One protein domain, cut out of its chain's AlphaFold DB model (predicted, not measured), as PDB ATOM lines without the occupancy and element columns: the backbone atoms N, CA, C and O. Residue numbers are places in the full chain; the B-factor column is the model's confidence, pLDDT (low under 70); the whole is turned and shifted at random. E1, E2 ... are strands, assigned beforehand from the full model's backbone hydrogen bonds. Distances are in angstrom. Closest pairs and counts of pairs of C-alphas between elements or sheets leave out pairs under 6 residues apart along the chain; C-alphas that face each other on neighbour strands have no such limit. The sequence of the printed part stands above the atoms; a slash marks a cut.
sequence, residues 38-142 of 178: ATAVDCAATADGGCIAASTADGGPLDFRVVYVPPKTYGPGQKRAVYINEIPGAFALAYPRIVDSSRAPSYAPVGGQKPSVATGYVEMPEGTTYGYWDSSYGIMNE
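What this domain is: This is residues 38 to 142 of the 178 residues of an uncharacterized protein of Perkinsus olseni (UniProt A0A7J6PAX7). With little regular structure, the model is mostly loops holding three small, separate antiparallel sheets: E3 - E6 - E7 in the middle, the hairpin E1 and E2 as an arm at one end, its tip, residues 44 to 49, standing free, and the hairpin E4 and E5 toward the other end. The printed part has 105 residues, 26 of them in seven named strands, E1 to E7 in chain order: all strand. It is loose, with a radius of gyration of the C-alphas of 16.3 A and spans of 48 by 38 by 22 A.

Where its parts are: E1, residues 38 to 41, begins at C-alpha 38 (-22.533, -23.408, -38.739) and is 10.4 A long; E2, 52 to 55, 10.0 A. E3 is 67 to 69, E4 79 to 82, E5 120 to 123, E6 132 to 134 and E7 138 to 141, ending at (-18.643, -29.764, -21.787).

How they stand to each other: Within hydrogen-bond range are N 39 and O 54 of E1 and E2, 2.8 A, N 67 and O 134 of E3 and E6, 2.8 A, N 80 and O 122 of E4 and E5, 2.8 A, and N 139 and O 133 of the hairpin E6 and E7, 2.8 A. E2 and E7 are only just apart, closest C-alphas 8.5 A.

The domain as a whole: The farthest C-alphas, Ala 44 and Gly 112, are 49.7 A apart. The printed part has no cut; E2 to E3 and E4 to E5 are long links. Residues 85 to 92 have pLDDT under 70.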
ATOM      1  N   ALA A  38     -22.596 -23.811 -40.140       88.00
ATOM      2  CA  ALA A  38     -22.533 -23.408 -38.739       88.00
ATOM      3  C   ALA A  38     -23.550 -22.295 -38.453       88.00
ATOM      4  O   ALA A  38     -23.695 -21.356 -39.235       88.00
ATOM      5  N   THR A  39     -24.253 -22.386 -37.326       90.12
ATOM      6  CA  THR A  39     -25.206 -21.381 -36.846       90.12
ATOM      7  C   THR A  39     -24.905 -21.055 -35.391       90.12
ATOM      8  O   THR A  39     -24.768 -21.952 -34.560       90.12
ATOM      9  N   ALA A  40     -24.839 -19.764 -35.082       92.00
ATOM     10  CA  ALA A  40     -24.771 -19.268 -33.719       92.00
ATOM     11  C   ALA A  40     -25.926 -18.293 -33.483       92.00
ATOM     12  O   ALA A  40     -26.184 -17.427 -34.321       92.00
ATOM     13  N   VAL A  41     -26.616 -18.440 -32.355       94.75
ATOM     14  CA  VAL A  41     -27.691 -17.536 -31.935       94.75
ATOM     15  C   VAL A  41     -27.362 -17.038 -30.538       94.75
ATOM     16  O   VAL A  41     -27.134 -17.838 -29.629       94.75
ATOM     17  N   ASP A  42     -27.311 -15.716 -30.394       95.69
ATOM     18  CA  ASP A  42     -27.098 -15.079 -29.101       95.69
ATOM     19  C   ASP A  42     -28.267 -15.368 -28.153       95.69
ATOM     20  O   ASP A  42     -29.418 -15.458 -28.581       95.69
ATOM     21  N   CYS A  43     -27.971 -15.463 -26.859       96.06
ATOM     22  CA  CYS A  43     -28.966 -15.707 -25.822       96.06
ATOM     23  C   CYS A  43     -30.098 -14.663 -25.847       96.06
ATOM     24  O   CYS A  43     -31.251 -15.003 -25.608       96.06
ATOM     25  N   ALA A  44     -29.811 -13.395 -26.166       97.31
ATOM     26  CA  ALA A  44     -30.839 -12.354 -26.241       97.31
ATOM     27  C   ALA A  44     -31.738 -12.472 -27.488       97.31
ATOM     28  O   ALA A  44     -32.765 -11.797 -27.568       97.31
ATOM     29  N   ALA A  45     -31.353 -13.297 -28.466       97.38
ATOM     30  CA  ALA A  45     -32.098 -13.518 -29.702       97.38
ATOM     31  C   ALA A  45     -33.005 -14.763 -29.655       97.38
ATOM     32  O   ALA A  45     -33.770 -14.986 -30.596       97.38
ATOM     33  N   THR A  46     -32.949 -15.568 -28.591       97.19
ATOM     34  CA  THR A  46     -33.814 -16.742 -28.401       97.19
ATOM     35  C   THR A  46     -34.995 -16.436 -27.481       97.19
ATOM     36  O   THR A  46     -34.966 -15.517 -26.665       97.19
ATOM     37  N   ALA A  47     -36.079 -17.204 -27.622       97.56
ATOM     38  CA  ALA A  47     -37.301 -16.994 -26.843       97.56
ATOM     39  C   ALA A  47     -37.160 -17.405 -25.365       97.56
ATOM     40  O   ALA A  47     -37.899 -16.911 -24.518       97.56
ATOM     41  N   ASP A  48     -36.237 -18.318 -25.065       97.06
ATOM     42  CA  ASP A  48     -35.989 -18.886 -23.739       97.06
ATOM     43  C   ASP A  48     -34.711 -18.347 -23.073       97.06
ATOM     44  O   ASP A  48     -34.403 -18.720 -21.941       97.06
ATOM     45  N   GLY A  49     -33.979 -17.452 -23.744       96.12
ATOM     46  CA  GLY A  49     -32.731 -16.884 -23.241       96.12
ATOM     47  C   GLY A  49     -31.520 -17.815 -23.358       96.12
ATOM     48  O   GLY A  49     -30.453 -17.477 -22.843       96.12
ATOM     49  N   GLY A  50     -31.656 -18.984 -23.996       93.62
ATOM     50  CA  GLY A  50     -30.548 -19.907 -24.240       93.62
ATOM     51  C   GLY A  50     -29.690 -19.484 -25.435       93.62
ATOM     52  O   GLY A  50     -30.206 -19.009 -26.439       93.62
ATOM     53  N   CYS A  51     -28.375 -19.680 -25.364       93.00
ATOM     54  CA  CYS A  51     -27.484 -19.484 -26.511       93.00
ATOM     55  C   CYS A  51     -27.413 -20.771 -27.345       93.00
ATOM     56  O   CYS A  51     -27.410 -21.873 -26.792       93.00
ATOM     57  N   ILE A  52     -27.287 -20.645 -28.667       92.62
ATOM     58  CA  ILE A  52     -27.178 -21.794 -29.578       92.62
ATOM     59  C   ILE A  52     -25.840 -21.727 -30.305       92.62
ATOM     60  O   ILE A  52     -25.529 -20.720 -30.935       92.62
ATOM     61  N   ALA A  53     -25.086 -22.822 -30.263       91.31
ATOM     62  CA  ALA A  53     -23.974 -23.099 -31.164       91.31
ATOM     63  C   ALA A  53     -24.256 -24.445 -31.838       91.31
ATOM     64  O   ALA A  53     -24.327 -25.472 -31.166       91.31
ATOM     65  N   ALA A  54     -24.477 -24.431 -33.149       87.88
ATOM     66  CA  ALA A  54     -24.864 -25.606 -33.919       87.88
ATOM     67  C   ALA A  54     -24.068 -25.686 -35.223       87.88
ATOM     68  O   ALA A  54     -23.702 -24.666 -35.805       87.88
ATOM     69  N   SER A  55     -23.833 -26.902 -35.704       87.69
ATOM     70  CA  SER A  55     -23.184 -27.151 -36.990       87.69
ATOM     71  C   SER A  55     -23.738 -28.416 -37.641       87.69
ATOM     72  O   SER A  55     -23.926 -29.421 -36.952       87.69
ATOM     73  N   THR A  56     -23.965 -28.395 -38.953       86.44
ATOM     74  CA  THR A  56     -24.163 -29.622 -39.737       86.44
ATOM     75  C   THR A  56     -22.809 -30.245 -40.064       86.44
ATOM     76  O   THR A  56     -21.828 -29.540 -40.294       86.44
ATOM     77  N   ALA A  57     -22.749 -31.577 -40.047       82.44
ATOM     78  CA  ALA A  57     -21.572 -32.356 -40.416       82.44
ATOM     79  C   ALA A  57     -21.851 -33.014 -41.769       82.44
ATOM     80  O   ALA A  57     -22.292 -34.162 -41.834       82.44
ATOM     81  N   ASP A  58     -21.666 -32.249 -42.842       80.12
ATOM     82  CA  ASP A  58     -22.016 -32.694 -44.186       80.12
ATOM     83  C   ASP A  58     -20.806 -33.354 -44.843       80.12
ATOM     84  O   ASP A  58     -19.721 -32.782 -44.928       80.12
ATOM     85  N   GLY A  59     -20.985 -34.587 -45.306       73.94
ATOM     86  CA  GLY A  59     -19.927 -35.377 -45.921       73.94
ATOM     87  C   GLY A  59     -20.054 -36.855 -45.579       73.94
ATOM     88  O   GLY A  59     -20.897 -37.272 -44.786       73.94
ATOM     89  N   GLY A  60     -19.216 -37.679 -46.196       71.56
ATOM     90  CA  GLY A  60     -19.214 -39.104 -45.920       71.56
ATOM     91  C   GLY A  60     -17.964 -39.784 -46.457       71.56
ATOM     92  O   GLY A  60     -17.448 -39.376 -47.500       71.56
ATOM     93  N   PRO A  61     -17.483 -40.839 -45.781       75.56
ATOM     94  CA  PRO A  61     -18.017 -41.454 -44.549       75.56
ATOM     95  C   PRO A  61     -17.688 -40.700 -43.234       75.56
ATOM     96  O   PRO A  61     -16.540 -40.331 -43.020       75.56
ATOM     97  N   LEU A  62     -18.669 -40.547 -42.325       80.06
ATOM     98  CA  LEU A  62     -18.526 -39.931 -40.986       80.06
ATOM     99  C   LEU A  62     -18.882 -40.911 -39.847       80.06
ATOM    100  O   LEU A  62     -19.810 -41.713 -39.963       80.06
ATOM    101  N   ASP A  63     -18.163 -40.831 -38.727       86.12
ATOM    102  CA  ASP A  63     -18.461 -41.512 -37.465       86.12
ATOM    103  C   ASP A  63     -19.462 -40.677 -36.646       86.12
ATOM    104  O   ASP A  63     -19.098 -39.706 -35.979       86.12
ATOM    105  N   PHE A  64     -20.739 -41.065 -36.705       87.06
ATOM    106  CA  PHE A  64     -21.854 -40.379 -36.036       87.06
ATOM    107  C   PHE A  64     -22.052 -40.783 -34.571       87.06
ATOM    108  O   PHE A  64     -23.075 -40.444 -33.970       87.06
ATOM    109  N   ARG A  65     -21.115 -41.520 -33.963       90.75
ATOM    110  CA  ARG A  65     -21.209 -41.794 -32.526       90.75
ATOM    111  C   ARG A  65     -21.219 -40.477 -31.751       90.75
ATOM    112  O   ARG A  65     -20.459 -39.560 -32.055       90.75
ATOM    113  N   VAL A  66     -22.055 -40.423 -30.720       92.81
ATOM    114  CA  VAL A  66     -22.022 -39.392 -29.681       92.81
ATOM    115  C   VAL A  66     -21.513 -40.069 -28.417       92.81
ATOM    116  O   VAL A  66     -22.137 -40.998 -27.903       92.81
ATOM    117  N   VAL A  67     -20.334 -39.662 -27.966       94.00
ATOM    118  CA  VAL A  67     -19.596 -40.305 -26.882       94.00
ATOM    119  C   VAL A  67     -19.356 -39.295 -25.780       94.00
ATOM    120  O   VAL A  67     -18.769 -38.244 -26.007       94.00
ATOM    121  N   TYR A  68     -19.758 -39.641 -24.562       95.50
ATOM    122  CA  TYR A  68     -19.306 -38.911 -23.390       95.50
ATOM    123  C   TYR A  68     -17.847 -39.274 -23.094       95.50
ATOM    124  O   TYR A  68     -17.521 -40.438 -22.839       95.50
ATOM    125  N   VAL A  69     -16.974 -38.275 -23.149       95.12
ATOM    126  CA  VAL A  69     -15.583 -38.357 -22.709       95.12
ATOM    127  C   VAL A  69     -15.551 -37.920 -21.245       95.12
ATOM    128  O   VAL A  69     -15.848 -36.756 -20.968       95.12
ATOM    129  N   PRO A  70     -15.239 -38.823 -20.300       94.88
ATOM    130  CA  PRO A  70     -15.245 -38.483 -18.886       94.88
ATOM    131  C   PRO A  70     -14.109 -37.507 -18.524       94.88
ATOM    132  O   PRO A  70     -13.072 -37.497 -19.198       94.88
ATOM    133  N   PRO A  71     -14.269 -36.740 -17.429       94.25
ATOM    134  CA  PRO A  71     -13.199 -35.950 -16.830       94.25
ATOM    135  C   PRO A  71     -11.947 -36.796 -16.603       94.25
ATOM    136  O   PRO A  71     -12.036 -37.953 -16.173       94.25
ATOM    137  N   LYS A  72     -10.765 -36.221 -16.839       92.44
ATOM    138  CA  LYS A  72      -9.491 -36.897 -16.580       92.44
ATOM    139  C   LYS A  72      -8.576 -36.009 -15.759       92.44
ATOM    140  O   LYS A  72      -8.341 -34.853 -16.097       92.44
ATOM    141  N   THR A  73      -8.039 -36.573 -14.682       94.56
ATOM    142  CA  THR A  73      -7.031 -35.908 -13.858       94.56
ATOM    143  C   THR A  73      -5.647 -36.139 -14.442       94.56
ATOM    144  O   THR A  73      -5.230 -37.284 -14.627       94.56
ATOM    145  N   TYR A  74      -4.946 -35.044 -14.712       92.88
ATOM    146  CA  TYR A  74      -3.581 -35.020 -15.203       92.88
ATOM    147  C   TYR A  74      -2.615 -34.581 -14.099       92.88
ATOM    148  O   TYR A  74      -2.851 -33.601 -13.393       92.88
ATOM    149  N   GLY A  75      -1.526 -35.334 -13.947       94.56
ATOM    150  CA  GLY A  75      -0.392 -34.989 -13.086       94.56
ATOM    151  C   GLY A  75       0.750 -34.290 -13.840       94.56
ATOM    152  O   GLY A  75       0.663 -34.106 -15.059       94.56
ATOM    153  N   PRO A  76       1.853 -33.953 -13.145       94.25
ATOM    154  CA  PRO A  76       2.991 -33.260 -13.743       94.25
ATOM    155  C   PRO A  76       3.565 -34.005 -14.957       94.25
ATOM    156  O   PRO A  76       3.869 -35.197 -14.884       94.25
ATOM    157  N   GLY A  77       3.712 -33.299 -16.082       91.50
ATOM    158  CA  GLY A  77       4.282 -33.837 -17.327       91.50
ATOM    159  C   GLY A  77       3.421 -34.884 -18.042       91.50
ATOM    160  O   GLY A  77       3.907 -35.558 -18.957       91.50
ATOM    161  N   GLN A  78       2.161 -35.063 -17.632       93.31
ATOM    162  CA  GLN A  78       1.252 -35.963 -18.328       93.31
ATOM    163  C   GLN A  78       0.740 -35.349 -19.631       93.31
ATOM    164  O   GLN A  78       0.485 -34.150 -19.751       93.31
ATOM    165  N   LYS A  79       0.555 -36.219 -20.625       91.88
ATOM    166  CA  LYS A  79       0.216 -35.822 -21.988       91.88
ATOM    167  C   LYS A  79      -1.039 -36.526 -22.469       91.88
ATOM    168  O   LYS A  79      -1.352 -37.639 -22.043       91.88
ATOM    169  N   ARG A  80      -1.737 -35.894 -23.405       90.12
ATOM    170  CA  ARG A  80      -2.865 -36.476 -24.134       90.12
ATOM    171  C   ARG A  80      -2.433 -36.819 -25.552       90.12
ATOM    172  O   ARG A  80      -1.845 -35.979 -26.231       90.12
ATOM    173  N   ALA A  81      -2.732 -38.039 -25.988       89.06
ATOM    174  CA  ALA A  81      -2.499 -38.463 -27.361       89.06
ATOM    175  C   ALA A  81      -3.347 -37.637 -28.343       89.06
ATOM    176  O   ALA A  81      -4.506 -37.297 -28.071       89.06
ATOM    177  N   VAL A  82      -2.748 -37.317 -29.484       85.38
ATOM    178  CA  VAL A  82      -3.394 -36.695 -30.638       85.38
ATOM    179  C   VAL A  82      -3.311 -37.673 -31.794       85.38
ATOM    180  O   VAL A  82      -2.249 -38.227 -32.080       85.38
ATOM    181  N   TYR A  83      -4.445 -37.871 -32.449       81.38
ATOM    182  CA  TYR A  83      -4.595 -38.775 -33.573       81.38
ATOM    183  C   TYR A  83      -4.840 -37.933 -34.819       81.38
ATOM    184  O   TYR A  83      -5.752 -37.105 -34.838       81.38
ATOM    185  N   ILE A  84      -4.014 -38.126 -35.842       72.94
ATOM    186  CA  ILE A  84      -4.397 -37.780 -37.203       72.94
ATOM    187  C   ILE A  84      -5.272 -38.924 -37.672       72.94
ATOM    188  O   ILE A  84      -4.848 -40.078 -37.729       72.94
ATOM    189  N   ASN A  85      -6.517 -38.604 -37.980       63.66
ATOM    190  CA  ASN A  85      -7.503 -39.602 -38.345       63.66
ATOM    191  C   ASN A  85      -7.352 -40.008 -39.823       63.66
ATOM    192  O   ASN A  85      -8.340 -40.143 -40.524       63.66
ATOM    193  N   GLU A  86      -6.139 -40.174 -40.348       55.84
ATOM    194  CA  GLU A  86      -5.945 -40.606 -41.733       55.84
ATOM    195  C   GLU A  86      -6.073 -42.127 -41.842       55.84
ATOM    196  O   GLU A  86      -5.240 -42.888 -41.349       55.84
ATOM    197  N   ILE A  87      -7.120 -42.579 -42.529       55.28
ATOM    198  CA  ILE A  87      -7.187 -43.939 -43.055       55.28
ATOM    199  C   ILE A  87      -6.609 -43.877 -44.474       55.28
ATOM    200  O   ILE A  87      -7.151 -43.138 -45.300       55.28
ATOM    201  N   PRO A  88      -5.542 -44.631 -44.807       50.56
ATOM    202  CA  PRO A  88      -5.026 -44.678 -46.171       50.56
ATOM    203  C   PRO A  88      -6.139 -45.043 -47.163       50.56
ATOM    204  O   PRO A  88      -6.697 -46.137 -47.108       50.56
ATOM    205  N   GLY A  89      -6.478 -44.108 -48.055       49.50
ATOM    206  CA  GLY A  89      -7.538 -44.281 -49.051       49.50
ATOM    207  C   GLY A  89      -8.972 -44.017 -48.570       49.50
ATOM    208  O   GLY A  89      -9.896 -44.303 -49.327       49.50
ATOM    209  N   ALA A  90      -9.191 -43.466 -47.367       51.22
ATOM    210  CA  ALA A  90     -10.529 -43.099 -46.890       51.22
ATOM    211  C   ALA A  90     -10.584 -41.695 -46.262       51.22
ATOM    212  O   ALA A  90      -9.572 -41.107 -45.881       51.22
ATOM    213  N   PHE A  91     -11.798 -41.149 -46.168       58.41
ATOM    214  CA  PHE A  91     -12.052 -39.866 -45.518       58.41
ATOM    215  C   PHE A  91     -11.732 -39.951 -44.023       58.41
ATOM    216  O   PHE A  91     -12.141 -40.896 -43.347       58.41
ATOM    217  N   ALA A  92     -11.027 -38.942 -43.512       64.19
ATOM    218  CA  ALA A  92     -10.399 -38.949 -42.195       64.19
ATOM    219  C   ALA A  92     -11.369 -38.909 -40.993       64.19
ATOM    220  O   ALA A  92     -10.985 -38.636 -39.866       64.19
ATOM    221  N   LEU A  93     -12.660 -39.127 -41.204       72.81
ATOM    222  CA  LEU A  93     -13.674 -39.118 -40.152       72.81
ATOM    223  C   LEU A  93     -14.553 -40.374 -40.197       72.81
ATOM    224  O   LEU A  93     -15.536 -40.441 -39.467       72.81
ATOM    225  N   ALA A  94     -14.200 -41.371 -41.016       79.38
ATOM    226  CA  ALA A  94     -14.935 -42.624 -41.131       79.38
ATOM    227  C   ALA A  94     -14.914 -43.434 -39.829       79.38
ATOM    228  O   ALA A  94     -13.972 -43.347 -39.044       79.38
ATOM    229  N   TYR A  95     -15.914 -44.295 -39.635       84.50
ATOM    230  CA  TYR A  95     -15.915 -45.229 -38.513       84.50
ATOM    231  C   TYR A  95     -14.884 -46.366 -38.704       84.50
ATOM    232  O   TYR A  95     -14.885 -47.008 -39.759       84.50
ATOM    233  N   PRO A  96     -14.089 -46.710 -37.670       85.56
ATOM    234  CA  PRO A  96     -13.945 -45.984 -36.408       85.56
ATOM    235  C   PRO A  96     -13.012 -44.774 -36.566       85.56
ATOM    236  O   PRO A  96     -11.870 -44.932 -36.994       85.56
ATOM    237  N   ARG A  97     -13.461 -43.584 -36.137       83.38
ATOM    238  CA  ARG A  97     -12.631 -42.364 -36.198       83.38
ATOM    239  C   ARG A  97     -11.425 -42.458 -35.264       83.38
ATOM    240  O   ARG A  97     -10.328 -42.027 -35.591       83.38
ATOM    241  N   ILE A  98     -11.659 -43.018 -34.083       87.25
ATOM    242  CA  ILE A  98     -10.663 -43.269 -33.046       87.25
ATOM    243  C   ILE A  98     -11.016 -44.570 -32.324       87.25
ATOM    244  O   ILE A  98     -12.195 -44.861 -32.072       87.25
ATOM    245  N   VAL A  99      -9.979 -45.335 -31.992       90.75
ATOM    246  CA  VAL A  99     -10.027 -46.521 -31.141       90.75
ATOM    247  C   VAL A  99      -9.027 -46.308 -30.004       90.75
ATOM    248  O   VAL A  99      -7.829 -46.546 -30.159       90.75
ATOM    249  N   ASP A 100      -9.523 -45.808 -28.875       90.75
ATOM    250  CA  ASP A 100      -8.737 -45.487 -27.681       90.75
ATOM    251  C   ASP A 100      -9.601 -45.636 -26.421       90.75
ATOM    252  O   ASP A 100     -10.366 -44.743 -26.048       90.75
ATOM    253  N   SER A 101      -9.446 -46.768 -25.733       92.06
ATOM    254  CA  SER A 101     -10.138 -47.039 -24.469       92.06
ATOM    255  C   SER A 101      -9.728 -46.089 -23.341       92.06
ATOM    256  O   SER A 101     -10.479 -45.935 -22.380       92.06
ATOM    257  N   SER A 102      -8.562 -45.441 -23.442       90.69
ATOM    258  CA  SER A 102      -8.074 -44.497 -22.432       90.69
ATOM    259  C   SER A 102      -8.720 -43.113 -22.536       90.69
ATOM    260  O   SER A 102      -8.635 -42.335 -21.578       90.69
ATOM    261  N   ARG A 103      -9.357 -42.805 -23.677       90.62
ATOM    262  CA  ARG A 103     -10.121 -41.571 -23.890       90.62
ATOM    263  C   ARG A 103     -11.546 -41.703 -23.379       90.62
ATOM    264  O   ARG A 103     -11.997 -40.843 -22.635       90.62
ATOM    265  N   ALA A 104     -12.251 -42.757 -23.776       92.62
ATOM    266  CA  ALA A 104     -13.578 -43.067 -23.255       92.62
ATOM    267  C   ALA A 104     -13.882 -44.564 -23.419       92.62
ATOM    268  O   ALA A 104     -13.472 -45.152 -24.424       92.62
ATOM    269  N   PRO A 105     -14.672 -45.178 -22.517       92.81
ATOM    270  CA  PRO A 105     -15.094 -46.571 -22.664       92.81
ATOM    271  C   PRO A 105     -15.772 -46.866 -24.011       92.81
ATOM    272  O   PRO A 105     -15.539 -47.916 -24.598       92.81
ATOM    273  N   SER A 106     -16.542 -45.919 -24.558       92.50
ATOM    274  CA  SER A 106     -17.223 -46.073 -25.856       92.50
ATOM    275  C   SER A 106     -16.288 -46.012 -27.075       92.50
ATOM    276  O   SER A 106     -16.722 -46.294 -28.194       92.50
ATOM    277  N   TYR A 107     -15.017 -45.651 -26.875       92.38
ATOM    278  CA  TYR A 107     -13.951 -45.747 -27.878       92.38
ATOM    279  C   TYR A 107     -13.077 -46.993 -27.702       92.38
ATOM    280  O   TYR A 107     -12.092 -47.148 -28.425       92.38
ATOM    281  N   ALA A 108     -13.424 -47.893 -26.776       92.81
ATOM    282  CA  ALA A 108     -12.764 -49.184 -26.682       92.81
ATOM    283  C   ALA A 108     -12.910 -49.970 -28.004       92.81
ATOM    284  O   ALA A 108     -13.939 -49.857 -28.677       92.81
ATOM    285  N   PRO A 109     -11.893 -50.762 -28.386       91.94
ATOM    286  CA  PRO A 109     -11.953 -51.581 -29.591       91.94
ATOM    287  C   PRO A 109     -13.136 -52.545 -29.525       91.94
ATOM    288  O   PRO A 109     -13.292 -53.288 -28.555       91.94
ATOM    289  N   VAL A 110     -13.948 -52.556 -30.581       91.38
ATOM    290  CA  VAL A 110     -15.015 -53.546 -30.765       91.38
ATOM    291  C   VAL A 110     -14.664 -54.489 -31.910       91.38
ATOM    292  O   VAL A 110     -14.227 -54.068 -32.981       91.38
ATOM    293  N   GLY A 111     -14.841 -55.792 -31.689       86.94
ATOM    294  CA  GLY A 111     -14.385 -56.811 -32.637       86.94
ATOM    295  C   GLY A 111     -12.862 -56.786 -32.827       86.94
ATOM    296  O   GLY A 111     -12.114 -56.458 -31.913       86.94
ATOM    297  N   GLY A 112     -12.388 -57.125 -34.026       87.56
ATOM    298  CA  GLY A 112     -10.958 -57.140 -34.369       87.56
ATOM    299  C   GLY A 112     -10.326 -55.760 -34.608       87.56
ATOM    300  O   GLY A 112      -9.309 -55.679 -35.299       87.56
ATOM    301  N   GLN A 113     -10.932 -54.675 -34.110       90.12
ATOM    302  CA  GLN A 113     -10.383 -53.325 -34.246       90.12
ATOM    303  C   GLN A 113      -9.034 -53.210 -33.535       90.12
ATOM    304  O   GLN A 113      -8.863 -53.645 -32.396       90.12
ATOM    305  N   LYS A 114      -8.068 -52.586 -34.211       88.88
ATOM    306  CA  LYS A 114      -6.761 -52.270 -33.629       88.88
ATOM    307  C   LYS A 114      -6.812 -50.881 -32.981       88.88
ATOM    308  O   LYS A 114      -7.459 -50.001 -33.548       88.88
ATOM    309  N   PRO A 115      -6.126 -50.667 -31.844       88.69
ATOM    310  CA  PRO A 115      -5.971 -49.335 -31.269       88.69
ATOM    311  C   PRO A 115      -5.384 -48.341 -32.278       88.69
ATOM    312  O   PRO A 115      -4.488 -48.694 -33.051       88.69
ATOM    313  N   SER A 116      -5.876 -47.102 -32.255       86.44
ATOM    314  CA  SER A 116      -5.347 -46.019 -33.084       86.44
ATOM    315  C   SER A 116      -3.908 -45.686 -32.682       86.44
ATOM    316  O   SER A 116      -3.562 -45.678 -31.499       86.44
ATOM    317  N   VAL A 117      -3.062 -45.378 -33.665       86.69
ATOM    318  CA  VAL A 117      -1.677 -44.956 -33.424       86.69
ATOM    319  C   VAL A 117      -1.654 -43.448 -33.206       86.69
ATOM    320  O   VAL A 117      -2.120 -42.692 -34.054       86.69
ATOM    321  N   ALA A 118      -1.127 -43.005 -32.065       86.88
ATOM    322  CA  ALA A 118      -0.985 -41.584 -31.776       86.88
ATOM    323  C   ALA A 118       0.038 -40.947 -32.726       86.88
ATOM    324  O   ALA A 118       1.174 -41.413 -32.832       86.88
ATOM    325  N   THR A 119      -0.351 -39.860 -33.381       83.25
ATOM    326  CA  THR A 119       0.536 -39.062 -34.238       83.25
ATOM    327  C   THR A 119       1.393 -38.108 -33.410       83.25
ATOM    328  O   THR A 119       2.518 -37.781 -33.776       83.25
ATOM    329  N   GLY A 120       0.875 -37.669 -32.266       85.69
ATOM    330  CA  GLY A 120       1.579 -36.758 -31.379       85.69
ATOM    331  C   GLY A 120       0.974 -36.726 -29.987       85.69
ATOM    332  O   GLY A 120       0.047 -37.471 -29.669       85.69
ATOM    333  N   TYR A 121       1.513 -35.843 -29.154       89.06
ATOM    334  CA  TYR A 121       1.083 -35.666 -27.774       89.06
ATOM    335  C   TYR A 121       1.022 -34.184 -27.422       89.06
ATOM    336  O   TYR A 121       1.896 -33.410 -27.814       89.06
ATOM    337  N   VAL A 122       0.005 -33.803 -26.653       87.12
ATOM    338  CA  VAL A 122      -0.156 -32.454 -26.099       87.12
ATOM    339  C   VAL A 122       0.042 -32.527 -24.593       87.12
ATOM    340  O   VAL A 122      -0.597 -33.341 -23.930       87.12
ATOM    341  N   GLU A 123       0.922 -31.679 -24.058       90.94
ATOM    342  CA  GLU A 123       1.080 -31.496 -22.610       90.94
ATOM    343  C   GLU A 123      -0.237 -31.003 -22.012       90.94
ATOM    344  O   GLU A 123      -0.761 -29.978 -22.457       90.94
ATOM    345  N   MET A 124      -0.765 -31.698 -21.010       89.50
ATOM    346  CA  MET A 124      -1.999 -31.290 -20.341       89.50
ATOM    347  C   MET A 124      -1.674 -30.494 -19.073       89.50
ATOM    348  O   MET A 124      -0.665 -30.777 -18.425       89.50
ATOM    349  N   PRO A 125      -2.475 -29.471 -18.725       86.62
ATOM    350  CA  PRO A 125      -2.332 -28.800 -17.440       86.62
ATOM    351  C   PRO A 125      -2.584 -29.790 -16.300       86.62
ATOM    352  O   PRO A 125      -3.392 -30.706 -16.433       86.62
ATOM    353  N   GLU A 126      -1.901 -29.585 -15.176       91.75
ATOM    354  CA  GLU A 126      -2.187 -30.332 -13.954       91.75
ATOM    355  C   GLU A 126      -3.603 -30.014 -13.456       91.75
ATOM    356  O   GLU A 126      -4.042 -28.862 -13.500       91.75
ATOM    357  N   GLY A 127      -4.309 -31.034 -12.972       92.44
ATOM    358  CA  GLY A 127      -5.695 -30.922 -12.519       92.44
ATOM    359  C   GLY A 127      -6.653 -31.796 -13.322       92.44
ATOM    360  O   GLY A 127      -6.239 -32.669 -14.080       92.44
ATOM    361  N   THR A 128      -7.952 -31.597 -13.114       93.44
ATOM    362  CA  THR A 128      -9.009 -32.391 -13.752       93.44
ATOM    363  C   THR A 128      -9.621 -31.603 -14.901       93.44
ATOM    364  O   THR A 128     -10.069 -30.478 -14.695       93.44
ATOM    365  N   THR A 129      -9.616 -32.183 -16.102       91.81
ATOM    366  CA  THR A 129     -10.331 -31.632 -17.263       91.81
ATOM    367  C   THR A 129     -11.830 -31.804 -17.099       91.81
ATOM    368  O   THR A 129     -12.268 -32.670 -16.341       91.81
ATOM    369  N   TYR A 130     -12.614 -31.048 -17.857       93.94
ATOM    370  CA  TYR A 130     -14.051 -31.243 -17.881       93.94
ATOM    371  C   TYR A 130     -14.418 -32.478 -18.709       93.94
ATOM    372  O   TYR A 130     -13.788 -32.814 -19.718       93.94
ATOM    373  N   GLY A 131     -15.466 -33.170 -18.283       94.06
ATOM    374  CA  GLY A 131     -16.155 -34.132 -19.131       94.06
ATOM    375  C   GLY A 131     -16.874 -33.409 -20.268       94.06
ATOM    376  O   GLY A 131     -17.383 -32.302 -20.084       94.06
ATOM    377  N   TYR A 132     -16.939 -34.017 -21.451       95.19
ATOM    378  CA  TYR A 132     -17.649 -33.427 -22.587       95.19
ATOM    379  C   TYR A 132     -18.230 -34.473 -23.530       95.19
ATOM    380  O   TYR A 132     -17.787 -35.619 -23.587       95.19
ATOM    381  N   TRP A 133     -19.235 -34.059 -24.292       94.00
ATOM    382  CA  TRP A 133     -19.805 -34.846 -25.373       94.00
ATOM    383  C   TRP A 133     -18.994 -34.641 -26.652       94.00
ATOM    384  O   TRP A 133     -18.880 -33.521 -27.151       94.00
ATOM    385  N   ASP A 134     -18.431 -35.726 -27.177       91.12
ATOM    386  CA  ASP A 134     -17.672 -35.784 -28.425       91.12
ATOM    387  C   ASP A 134     -18.506 -36.480 -29.504       91.12
ATOM    388  O   ASP A 134     -19.100 -37.533 -29.270       91.12
ATOM    389  N   SER A 135     -18.523 -35.928 -30.711       88.00
ATOM    390  CA  SER A 135     -19.006 -36.611 -31.910       88.00
ATOM    391  C   SER A 135     -17.936 -36.540 -32.994       88.00
ATOM    392  O   SER A 135     -16.765 -36.773 -32.696       88.00
ATOM    393  N   SER A 136     -18.268 -36.233 -34.247       82.00
ATOM    394  CA  SER A 136     -17.245 -35.859 -35.237       82.00
ATOM    395  C   SER A 136     -16.419 -34.650 -34.762       82.00
ATOM    396  O   SER A 136     -15.230 -34.560 -35.069       82.00
ATOM    397  N   TYR A 137     -17.023 -33.803 -33.919       82.44
ATOM    398  CA  TYR A 137     -16.427 -32.652 -33.240       82.44
ATOM    399  C   TYR A 137     -16.932 -32.584 -31.785       82.44
ATOM    400  O   TYR A 137     -17.889 -33.276 -31.431       82.44
ATOM    401  N   GLY A 138     -16.317 -31.748 -30.944       87.19
ATOM    402  CA  GLY A 138     -16.824 -31.493 -29.591       87.19
ATOM    403  C   GLY A 138     -18.185 -30.788 -29.628       87.19
ATOM    404  O   GLY A 138     -18.382 -29.902 -30.453       87.19
ATOM    405  N   ILE A 139     -19.106 -31.180 -28.743       91.12
ATOM    406  CA  ILE A 139     -20.475 -30.642 -28.671       91.12
ATOM    407  C   ILE A 139     -20.613 -29.689 -27.485       91.12
ATOM    408  O   ILE A 139     -20.861 -28.502 -27.661       91.12
ATOM    409  N   MET A 140     -20.464 -30.203 -26.263       93.12
ATOM    410  CA  MET A 140     -20.644 -29.425 -25.036       93.12
ATOM    411  C   MET A 140     -19.912 -30.091 -23.872       93.12
ATOM    412  O   MET A 140     -19.955 -31.320 -23.746       93.12
ATOM    413  N   ASN A 141     -19.255 -29.293 -23.029       94.69
ATOM    414  CA  ASN A 141     -18.643 -29.764 -21.787       94.69
ATOM    415  C   ASN A 141     -19.580 -29.609 -20.574       94.69
ATOM    416  O   ASN A 141     -20.613 -28.944 -20.635       94.69
ATOM    417  N   GLU A 142     -19.218 -30.216 -19.447       95.31
ATOM    418  CA  GLU A 142     -20.012 -30.157 -18.210       95.31
ATOM    419  C   GLU A 142     -20.025 -28.773 -17.532       95.31
ATOM    420  O   GLU A 142     -20.846 -28.530 -16.652       95.31
TER     421      GLU A 142